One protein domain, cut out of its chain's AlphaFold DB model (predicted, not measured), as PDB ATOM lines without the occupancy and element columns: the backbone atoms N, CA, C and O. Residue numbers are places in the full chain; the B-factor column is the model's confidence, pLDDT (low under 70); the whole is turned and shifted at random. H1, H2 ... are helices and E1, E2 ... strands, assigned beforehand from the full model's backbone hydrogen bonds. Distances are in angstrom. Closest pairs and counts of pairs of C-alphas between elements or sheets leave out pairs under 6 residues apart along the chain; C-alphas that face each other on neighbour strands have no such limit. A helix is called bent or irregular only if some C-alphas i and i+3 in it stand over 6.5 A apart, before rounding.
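What this domain is: This is residues 8 to 82 of the 94 residues of an uncharacterized protein of Candidatus Saccharibacteria bacterium (UniProt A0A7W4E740). One six-stranded antiparallel sheet curls like part of a barrel and folds back on itself, with E2, E1 and E6 facing E4 and E5 and with E3 as the hinge. The short helix H1 lies toward one end of the long axis. The printed part has 75 residues, with named elements in the order E1 H1 E2 E3 E4 E5 E6; the sheet's order is E2 E1 E6 E3 E4 E5, and the class is mostly strand. It is only just compact, close to loose, with a radius of gyration of the C-alphas of 13.4 A, and spans 39 by 22 by 17 A.

How they stand to each other: E1, residues 8 to 13, is the antiparallel neighbour of E2, residues 32 to 35, with N 12 and O 33 2.9 A apart, and of E6, residues 76 to 81, with N 9 and O 77 2.8 A apart. H1, residues 16 to 22, is only just not on the sheet, with 4 pairs of C-alphas within 10 A; every O i to N i+4 pair in it is within hydrogen-bond range. E3, residues 44 to 48, makes a hairpin with E4, residues 55 to 63, with N 47 and O 56 2.8 A apart. E4 makes another with E5, residues 66 to 69, with N 63 and O 66 2.8 A apart. E3, E4 and E5 form a meander, each strand the antiparallel neighbour of the one before; E6, also antiparallel beside E3 with N 48 and O 78 2.8 A apart, completes a Greek key. In this folded sheet, one sheet bent back into two leaves, 13 pairs of C-alphas lie within 11 A.

Where its parts are: E1 begins at C-alpha 8, (-29.011, -8.123, 13.091), and measures 16.6 A. E4 is 23.7 A long. E6 measures 17.0 A and ends at C-alpha 81, (-26.146, 1.728, 19.806).

The domain as a whole: The C-alphas farthest apart, of Asp 24 and Ser 54, are 40.2 A apart. The printed part has no cut and no long link. Residues 26 to 28 are under pLDDT 70.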
ATOM      1  N   LYS A   8     -27.838  -7.286  13.341       96.88
ATOM      2  CA  LYS A   8     -29.011  -8.123  13.091       96.88
ATOM      3  C   LYS A   8     -29.065  -9.227  14.134       96.88
ATOM      4  O   LYS A   8     -28.118  -9.995  14.257       96.88
ATOM      5  N   LEU A   9     -30.207  -9.325  14.798       96.94
ATOM      6  CA  LEU A   9     -30.574 -10.421  15.676       96.94
ATOM      7  C   LEU A   9     -31.715 -11.221  15.061       96.94
ATOM      8  O   LEU A   9     -32.680 -10.664  14.521       96.94
ATOM      9  N   THR A  10     -31.601 -12.540  15.142       96.88
ATOM     10  CA  THR A  10     -32.661 -13.470  14.759       96.88
ATOM     11  C   THR A  10     -32.844 -14.542  15.811       96.88
ATOM     12  O   THR A  10     -31.894 -14.893  16.497       96.88
ATOM     13  N   ILE A  11     -34.050 -15.090  15.919       94.19
ATOM     14  CA  ILE A  11     -34.261 -16.307  16.705       94.19
ATOM     15  C   ILE A  11     -34.007 -17.539  15.839       94.19
ATOM     16  O   ILE A  11     -34.378 -17.576  14.661       94.19
ATOM     17  N   ARG A  12     -33.429 -18.572  16.442       94.88
ATOM     18  CA  ARG A  12     -33.294 -19.907  15.858       94.88
ATOM     19  C   ARG A  12     -33.788 -20.966  16.845       94.88
ATOM     20  O   ARG A  12     -33.757 -20.723  18.050       94.88
ATOM     21  N   PRO A  13     -34.236 -22.143  16.379       92.75
ATOM     22  CA  PRO A  13     -34.495 -23.257  17.282       92.75
ATOM     23  C   PRO A  13     -33.208 -23.689  17.998       92.75
ATOM     24  O   PRO A  13     -32.103 -23.497  17.478       92.75
ATOM     25  N   LEU A  14     -33.370 -24.319  19.162       92.12
ATOM     26  CA  LEU A  14     -32.259 -24.923  19.895       92.12
ATOM     27  C   LEU A  14     -31.624 -26.047  19.069       92.12
ATOM     28  O   LEU A  14     -32.330 -26.840  18.420       92.12
ATOM     29  N   ASP A  15     -30.305 -26.158  19.142       92.50
ATOM     30  CA  ASP A  15     -29.586 -27.335  18.665       92.50
ATOM     31  C   ASP A  15     -29.725 -28.523  19.643       92.50
ATOM     32  O   ASP A  15     -30.484 -28.476  20.612       92.50
ATOM     33  N   GLU A  16     -29.101 -29.661  19.327       91.75
ATOM     34  CA  GLU A  16     -29.216 -30.874  20.150       91.75
ATOM     35  C   GLU A  16     -28.524 -30.740  21.514       91.75
ATOM     36  O   GLU A  16     -29.025 -31.286  22.498       91.75
ATOM     37  N   GLU A  17     -27.415 -30.002  21.587       90.62
ATOM     38  CA  GLU A  17     -26.659 -29.792  22.823       90.62
ATOM     39  C   GLU A  17     -27.424 -28.855  23.760       90.62
ATOM     40  O   GLU A  17     -27.626 -29.175  24.931       90.62
ATOM     41  N   GLU A  18     -27.948 -27.754  23.224       90.38
ATOM     42  CA  GLU A  18     -28.803 -26.813  23.943       90.38
ATOM     43  C   GLU A  18     -30.074 -27.505  24.448       90.38
ATOM     44  O   GLU A  18     -30.453 -27.332  25.605       90.38
ATOM     45  N   LYS A  19     -30.724 -28.340  23.623       89.06
ATOM     46  CA  LYS A  19     -31.906 -29.112  24.051       89.06
ATOM     47  C   LYS A  19     -31.607 -30.033  25.225       89.06
ATOM     48  O   LYS A  19     -32.425 -30.119  26.135       89.06
ATOM     49  N   GLU A  20     -30.477 -30.738  25.202       89.25
ATOM     50  CA  GLU A  20     -30.088 -31.621  26.305       89.25
ATOM     51  C   GLU A  20     -29.706 -30.815  27.554       89.25
ATOM     52  O   GLU A  20     -30.095 -31.190  28.659       89.25
ATOM     53  N   TYR A  21     -29.022 -29.680  27.389       87.06
ATOM     54  CA  TYR A  21     -28.653 -28.787  28.488       87.06
ATOM     55  C   TYR A  21     -29.881 -28.178  29.185       87.06
ATOM     56  O   TYR A  21     -29.961 -28.161  30.415       87.06
ATOM     57  N   TYR A  22     -30.868 -27.719  28.412       84.50
ATOM     58  CA  TYR A  22     -32.077 -27.087  28.945       84.50
ATOM     59  C   TYR A  22     -33.184 -28.081  29.327       84.50
ATOM     60  O   TYR A  22     -34.117 -27.711  30.035       84.50
ATOM     61  N   LYS A  23     -33.082 -29.361  28.949       81.75
ATOM     62  CA  LYS A  23     -34.089 -30.400  29.252       81.75
ATOM     63  C   LYS A  23     -34.410 -30.534  30.746       81.75
ATOM     64  O   LYS A  23     -35.551 -30.831  31.098       81.75
ATOM     65  N   ASP A  24     -33.412 -30.355  31.614       76.75
ATOM     66  CA  ASP A  24     -33.556 -30.553  33.062       76.75
ATOM     67  C   ASP A  24     -34.002 -29.284  33.803       76.75
ATOM     68  O   ASP A  24     -34.401 -29.343  34.974       76.75
ATOM     69  N   TYR A  25     -34.011 -28.137  33.122       74.44
ATOM     70  CA  TYR A  25     -34.621 -26.923  33.639       74.44
ATOM     71  C   TYR A  25     -36.145 -27.081  33.540       74.44
ATOM     72  O   TYR A  25     -36.786 -26.666  32.582       74.44
ATOM     73  N   LYS A  26     -36.738 -27.714  34.562       55.94
ATOM     74  CA  LYS A  26     -38.177 -28.044  34.669       55.94
ATOM     75  C   LYS A  26     -39.140 -26.882  34.391       55.94
ATOM     76  O   LYS A  26     -40.297 -27.142  34.065       55.94
ATOM     77  N   ASP A  27     -38.666 -25.645  34.516       59.78
ATOM     78  CA  ASP A  27     -39.426 -24.417  34.272       59.78
ATOM     79  C   ASP A  27     -38.972 -23.652  33.009       59.78
ATOM     80  O   ASP A  27     -39.586 -22.644  32.656       59.78
ATOM     81  N   SER A  28     -37.927 -24.104  32.299       60.72
ATOM     82  CA  SER A  28     -37.449 -23.428  31.091       60.72
ATOM     83  C   SER A  28     -38.285 -23.837  29.885       60.72
ATOM     84  O   SER A  28     -38.127 -24.916  29.316       60.72
ATOM     85  N   LYS A  29     -39.165 -22.935  29.458       70.25
ATOM     86  CA  LYS A  29     -39.822 -22.972  28.144       70.25
ATOM     87  C   LYS A  29     -38.915 -22.363  27.070       70.25
ATOM     88  O   LYS A  29     -39.377 -21.589  26.238       70.25
ATOM     89  N   ILE A  30     -37.613 -22.637  27.146       79.25
ATOM     90  CA  ILE A  30     -36.645 -22.094  26.194       79.25
ATOM     91  C   ILE A  30     -36.819 -22.889  24.900       79.25
ATOM     92  O   ILE A  30     -36.392 -24.035  24.782       79.25
ATOM     93  N   GLU A  31     -37.544 -22.294  23.958       82.38
ATOM     94  CA  GLU A  31     -37.887 -22.896  22.664       82.38
ATOM     95  C   GLU A  31     -37.025 -22.350  21.517       82.38
ATOM     96  O   GLU A  31     -36.975 -22.941  20.432       82.38
ATOM     97  N   PHE A  32     -36.308 -21.252  21.759       88.81
ATOM     98  CA  PHE A  32     -35.414 -20.620  20.803       88.81
ATOM     99  C   PHE A  32     -34.177 -20.029  21.488       88.81
ATOM    100  O   PHE A  32     -34.163 -19.806  22.694       88.81
ATOM    101  N   MET A  33     -33.159 -19.753  20.677       90.94
ATOM    102  CA  MET A  33     -31.972 -18.990  21.046       90.94
ATOM    103  C   MET A  33     -31.850 -17.776  20.135       90.94
ATOM    104  O   MET A  33     -32.193 -17.843  18.948       90.94
ATOM    105  N   TRP A  34     -31.335 -16.675  20.674       93.62
ATOM    106  CA  TRP A  34     -30.925 -15.546  19.854       93.62
ATOM    107  C   TRP A  34     -29.622 -15.858  19.108       93.62
ATOM    108  O   TRP A  34     -28.711 -16.493  19.632       93.62
ATOM    109  N   GLU A  35     -29.536 -15.390  17.870       95.25
ATOM    110  CA  GLU A  35     -28.382 -15.519  16.987       95.25
ATOM    111  C   GLU A  35     -28.015 -14.139  16.429       95.25
ATOM    112  O   GLU A  35     -28.861 -13.452  15.846       95.25
ATOM    113  N   GLY A  36     -26.750 -13.749  16.605       94.94
ATOM    114  CA  GLY A  36     -26.197 -12.455  16.201       94.94
ATOM    115  C   GLY A  36     -25.462 -11.758  17.346       94.94
ATOM    116  O   GLY A  36     -25.278 -12.336  18.414       94.94
ATOM    117  N   ASP A  37     -25.042 -10.516  17.107       94.44
ATOM    118  CA  ASP A  37     -24.429  -9.675  18.137       94.44
ATOM    119  C   ASP A  37     -25.513  -9.066  19.034       94.44
ATOM    120  O   ASP A  37     -26.508  -8.528  18.533       94.44
ATOM    121  N   PHE A  38     -25.310  -9.136  20.349       94.88
ATOM    122  CA  PHE A  38     -26.225  -8.595  21.356       94.88
ATOM    123  C   PHE A  38     -25.772  -7.204  21.821       94.88
ATOM    124  O   PHE A  38     -24.564  -6.945  21.851       94.88
ATOM    125  N   PRO A  39     -26.708  -6.318  22.200       95.81
ATOM    126  CA  PRO A  39     -26.383  -5.141  23.001       95.81
ATOM    127  C   PRO A  39     -25.791  -5.531  24.365       95.81
ATOM    128  O   PRO A  39     -25.897  -6.683  24.797       95.81
ATOM    129  N   GLU A  40     -25.186  -4.569  25.060       95.00
ATOM    130  CA  GLU A  40     -24.799  -4.758  26.464       95.00
ATOM    131  C   GLU A  40     -26.050  -4.832  27.370       95.00
ATOM    132  O   GLU A  40     -27.106  -4.287  27.041       95.00
ATOM    133  N   ASP A  41     -25.954  -5.513  28.519       94.50
ATOM    134  CA  ASP A  41     -27.056  -5.566  29.494       94.50
ATOM    135  C   ASP A  41     -27.400  -4.158  30.014       94.50
ATOM    136  O   ASP A  41     -26.525  -3.391  30.429       94.50
ATOM    137  N   GLY A  42     -28.683  -3.809  29.952       95.56
ATOM    138  CA  GLY A  42     -29.206  -2.482  30.262       95.56
ATOM    139  C   GLY A  42     -28.952  -1.419  29.185       95.56
ATOM    140  O   GLY A  42     -29.242  -0.244  29.423       95.56
ATOM    141  N   GLU A  43     -28.410  -1.774  28.013       96.31
ATOM    142  CA  GLU A  43     -28.182  -0.814  26.931       96.31
ATOM    143  C   GLU A  43     -29.506  -0.424  26.255       96.31
ATOM    144  O   GLU A  43     -30.210  -1.257  25.682       96.31
ATOM    145  N   GLU A  44     -29.821   0.876  26.272       97.38
ATOM    146  CA  GLU A  44     -30.858   1.444  25.410       97.38
ATOM    147  C   GLU A  44     -30.294   1.658  23.999       97.38
ATOM    148  O   GLU A  44     -29.288   2.350  23.802       97.38
ATOM    149  N   VAL A  45     -30.960   1.081  23.001       97.31
ATOM    150  CA  VAL A  45     -30.519   1.089  21.602       97.31
ATOM    151  C   VAL A  45     -31.626   1.560  20.668       97.31
ATOM    152  O   VAL A  45     -32.808   1.562  21.007       97.31
ATOM    153  N   LEU A  46     -31.247   1.932  19.445       97.44
ATOM    154  CA  LEU A  46     -32.200   2.094  18.353       97.44
ATOM    155  C   LEU A  46     -32.570   0.719  17.804       97.44
ATOM    156  O   LEU A  46     -31.691  -0.085  17.501       97.44
ATOM    157  N   VAL A  47     -33.860   0.490  17.597       97.75
ATOM    158  CA  VAL A  47     -34.432  -0.757  17.095       97.75
ATOM    159  C   VAL A  47     -35.213  -0.496  15.812       97.75
ATOM    160  O   VAL A  47     -35.952   0.481  15.679       97.75
ATOM    161  N   TYR A  48     -35.073  -1.409  14.858       97.12
ATOM    162  CA  TYR A  48     -35.896  -1.506  13.664       97.12
ATOM    163  C   TYR A  48     -36.328  -2.952  13.450       97.12
ATOM    164  O   TYR A  48     -35.532  -3.887  13.503       97.12
ATOM    165  N   THR A  49     -37.601  -3.149  13.123       96.12
ATOM    166  CA  THR A  49     -38.109  -4.456  12.689       96.12
ATOM    167  C   THR A  49     -38.801  -4.305  11.337       96.12
ATOM    168  O   THR A  49     -39.471  -3.289  11.119       96.12
ATOM    169  N   PRO A  50     -38.737  -5.307  10.436       93.06
ATOM    170  CA  PRO A  50     -39.412  -5.237   9.133       93.06
ATOM    171  C   PRO A  50     -40.915  -4.908   9.215       93.06
ATOM    172  O   PRO A  50     -41.502  -4.401   8.261       93.06
ATOM    173  N   GLN A  51     -41.541  -5.197  10.358       90.44
ATOM    174  CA  GLN A  51     -42.964  -4.983  10.616       90.44
ATOM    175  C   GLN A  51     -43.265  -3.569  11.137       90.44
ATOM    176  O   GLN A  51     -44.293  -3.003  10.775       90.44
ATOM    177  N   SER A  52     -42.372  -2.992  11.950       88.94
ATOM    178  CA  SER A  52     -42.546  -1.660  12.555       88.94
ATOM    179  C   SER A  52     -42.529  -0.508  11.543       88.94
ATOM    180  O   SER A  52     -43.126   0.538  11.795       88.94
ATOM    181  N   LYS A  53     -41.836  -0.683  10.406       85.88
ATOM    182  CA  LYS A  53     -41.609   0.343   9.363       85.88
ATOM    183  C   LYS A  53     -41.042   1.677   9.887       85.88
ATOM    184  O   LYS A  53     -41.085   2.677   9.174       85.88
ATOM    185  N   SER A  54     -40.528   1.705  11.111       94.38
ATOM    186  CA  SER A  54     -40.021   2.895  11.795       94.38
ATOM    187  C   SER A  54     -38.923   2.500  12.779       94.38
ATOM    188  O   SER A  54     -38.824   1.338  13.165       94.38
ATOM    189  N   VAL A  55     -38.072   3.463  13.131       96.88
ATOM    190  CA  VAL A  55     -37.034   3.291  14.153       96.88
ATOM    191  C   VAL A  55     -37.579   3.802  15.482       96.88
ATOM    192  O   VAL A  55     -38.160   4.888  15.524       96.88
ATOM    193  N   TYR A  56     -37.387   3.030  16.541       97.31
ATOM    194  CA  TYR A  56     -37.770   3.356  17.917       97.31
ATOM    195  C   TYR A  56     -36.650   2.937  18.874       97.31
ATOM    196  O   TYR A  56     -35.612   2.469  18.410       97.31
ATOM    197  N   THR A  57     -36.814   3.157  20.177       98.12
ATOM    198  CA  THR A  57     -35.836   2.730  21.184       98.12
ATOM    199  C   THR A  57     -36.369   1.568  21.997       98.12
ATOM    200  O   THR A  57     -37.581   1.428  22.169       98.12
ATOM    201  N   ASP A  58     -35.459   0.723  22.460       97.88
ATOM    202  CA  ASP A  58     -35.755  -0.341  23.410       97.88
ATOM    203  C   ASP A  58     -34.504  -0.663  24.231       97.88
ATOM    204  O   ASP A  58     -33.392  -0.300  23.834       97.88
ATOM    205  N   ILE A  59     -34.689  -1.342  25.359       97.56
ATOM    206  CA  ILE A  59     -33.608  -1.730  26.266       97.56
ATOM    207  C   ILE A  59     -33.402  -3.237  26.165       97.56
ATOM    208  O   ILE A  59     -34.365  -4.006  26.237       97.56
ATOM    209  N   TRP A  60     -32.152  -3.655  25.979       96.94
ATOM    210  CA  TRP A  60     -31.753  -5.053  26.113       96.94
ATOM    211  C   TRP A  60     -31.465  -5.360  27.577       96.94
ATOM    212  O   TRP A  60     -30.688  -4.645  28.205       96.94
ATOM    213  N   SER A  61     -32.102  -6.383  28.140       95.31
ATOM    214  CA  SER A  61     -32.014  -6.645  29.576       95.31
ATOM    215  C   SER A  61     -32.315  -8.102  29.922       95.31
ATOM    216  O   SER A  61     -32.994  -8.822  29.179       95.31
ATOM    217  N   GLU A  62     -31.786  -8.536  31.063       90.56
ATOM    218  CA  GLU A  62     -32.047  -9.838  31.667       90.56
ATOM    219  C   GLU A  62     -33.310  -9.819  32.554       90.56
ATOM    220  O   GLU A  62     -33.453  -9.027  33.490       90.56
ATOM    221  N   TYR A  63     -34.226 -10.757  32.303       82.75
ATOM    222  CA  TYR A  63     -35.496 -10.913  33.012       82.75
ATOM    223  C   TYR A  63     -35.644 -12.315  33.595       82.75
ATOM    224  O   TYR A  63     -36.166 -13.239  32.968       82.75
ATOM    225  N   GLY A  64     -35.231 -12.477  34.852       79.44
ATOM    226  CA  GLY A  64     -35.295 -13.769  35.533       79.44
ATOM    227  C   GLY A  64     -34.329 -14.772  34.904       79.44
ATOM    228  O   GLY A  64     -33.141 -14.711  35.185       79.44
ATOM    229  N   ASN A  65     -34.847 -15.692  34.086       77.25
ATOM    230  CA  ASN A  65     -34.052 -16.694  33.361       77.25
ATOM    231  C   ASN A  65     -34.020 -16.439  31.842       77.25
ATOM    232  O   ASN A  65     -33.656 -17.339  31.088       77.25
ATOM    233  N   ASP A  66     -34.474 -15.268  31.395       80.94
ATOM    234  CA  ASP A  66     -34.575 -14.896  29.983       80.94
ATOM    235  C   ASP A  66     -33.781 -13.613  29.706       80.94
ATOM    236  O   ASP A  66     -33.486 -12.851  30.627       80.94
ATOM    237  N   VAL A  67     -33.445 -13.366  28.444       90.44
ATOM    238  CA  VAL A  67     -32.746 -12.158  27.998       90.44
ATOM    239  C   VAL A  67     -33.318 -11.690  26.667       90.44
ATOM    240  O   VAL A  67     -33.555 -12.474  25.742       90.44
ATOM    241  N   GLY A  68     -33.546 -10.388  26.550       93.81
ATOM    242  CA  GLY A  68     -34.108  -9.834  25.334       93.81
ATOM    243  C   GLY A  68     -34.412  -8.353  25.427       93.81
ATOM    244  O   GLY A  68     -34.067  -7.672  26.390       93.81
ATOM    245  N   PHE A  69     -35.093  -7.862  24.398       95.94
ATOM    246  CA  PHE A  69     -35.642  -6.516  24.395       95.94
ATOM    247  C   PHE A  69     -36.916  -6.439  25.239       95.94
ATOM    248  O   PHE A  69     -37.800  -7.284  25.102       95.94
ATOM    249  N   GLU A  70     -37.039  -5.395  26.058       95.12
ATOM    250  CA  GLU A  70     -38.191  -5.180  26.946       95.12
ATOM    251  C   GLU A  70     -39.534  -5.120  26.218       95.12
ATOM    252  O   GLU A  70     -40.540  -5.639  26.705       95.12
ATOM    253  N   ASN A  71     -39.564  -4.460  25.059       94.44
ATOM    254  CA  ASN A  71     -40.799  -4.144  24.346       94.44
ATOM    255  C   ASN A  71     -40.848  -4.745  22.932       94.44
ATOM    256  O   ASN A  71     -41.873  -4.640  22.247       94.44
ATOM    257  N   THR A  72     -39.770  -5.400  22.492       94.75
ATOM    258  CA  THR A  72     -39.628  -5.941  21.139       94.75
ATOM    259  C   THR A  72     -39.562  -7.462  21.142       94.75
ATOM    260  O   THR A  72     -38.496  -8.063  21.216       94.75
ATOM    261  N   ASP A  73     -40.713  -8.087  20.911       91.56
ATOM    262  CA  ASP A  73     -40.819  -9.527  20.672       91.56
ATOM    263  C   ASP A  73     -41.020  -9.804  19.172       91.56
ATOM    264  O   ASP A  73     -42.144  -9.807  18.647       91.56
ATOM    265  N   LYS A  74     -39.907  -9.911  18.430       94.62
ATOM    266  CA  LYS A  74     -39.900 -10.145  16.977       94.62
ATOM    267  C   LYS A  74     -38.793 -11.116  16.565       94.62
ATOM    268  O   LYS A  74     -37.676 -11.005  17.051       94.62
ATOM    269  N   PRO A  75     -39.039 -11.992  15.572       94.56
ATOM    270  CA  PRO A  75     -38.067 -13.011  15.164       94.56
ATOM    271  C   PRO A  75     -36.867 -12.455  14.387       94.56
ATOM    272  O   PRO A  75     -35.869 -13.149  14.225       94.56
ATOM    273  N   VAL A  76     -36.987 -11.239  13.843       96.31
ATOM    274  CA  VAL A  76     -35.912 -10.533  13.139       96.31
ATOM    275  C   VAL A  76     -35.907  -9.094  13.625       96.31
ATOM    276  O   VAL A  76     -36.870  -8.353  13.394       96.31
ATOM    277  N   ILE A  77     -34.810  -8.712  14.265       97.44
ATOM    278  CA  ILE A  77     -34.605  -7.395  14.854       97.44
ATOM    279  C   ILE A  77     -33.295  -6.836  14.318       97.44
ATOM    280  O   ILE A  77     -32.288  -7.533  14.237       97.44
ATOM    281  N   TYR A  78     -33.318  -5.571  13.927       97.06
ATOM    282  CA  TYR A  78     -32.119  -4.805  13.642       97.06
ATOM    283  C   TYR A  78     -31.927  -3.804  14.766       97.06
ATOM    284  O   TYR A  78     -32.891  -3.148  15.161       97.06
ATOM    285  N   TRP A  79     -30.706  -3.672  15.265       97.12
ATOM    286  CA  TRP A  79     -30.407  -2.740  16.345       97.12
ATOM    287  C   TRP A  79     -29.104  -1.980  16.106       97.12
ATOM    288  O   TRP A  79     -28.254  -2.413  15.327       97.12
ATOM    289  N   MET A  80     -28.952  -0.829  16.755       96.00
ATOM    290  CA  MET A  80     -27.681  -0.106  16.826       96.00
ATOM    291  C   MET A  80     -27.597   0.733  18.100       96.00
ATOM    292  O   MET A  80     -28.580   1.356  18.503       96.00
ATOM    293  N   SER A  81     -26.409   0.810  18.697       95.69
ATOM    294  CA  SER A  81     -26.146   1.728  19.806       95.69
ATOM    295  C   SER A  81     -26.381   3.178  19.388       95.69
ATOM    296  O   SER A  81     -26.155   3.560  18.232       95.69
ATOM    297  N   PHE A  82     -26.740   4.026  20.350       93.50
ATOM    298  CA  PHE A  82     -26.819   5.459  20.097       93.50
ATOM    299  C   PHE A  82     -25.494   6.029  19.560       93.50
ATOM    300  O   PHE A  82     -24.391   5.563  19.895       93.50
TER     301      PHE A  82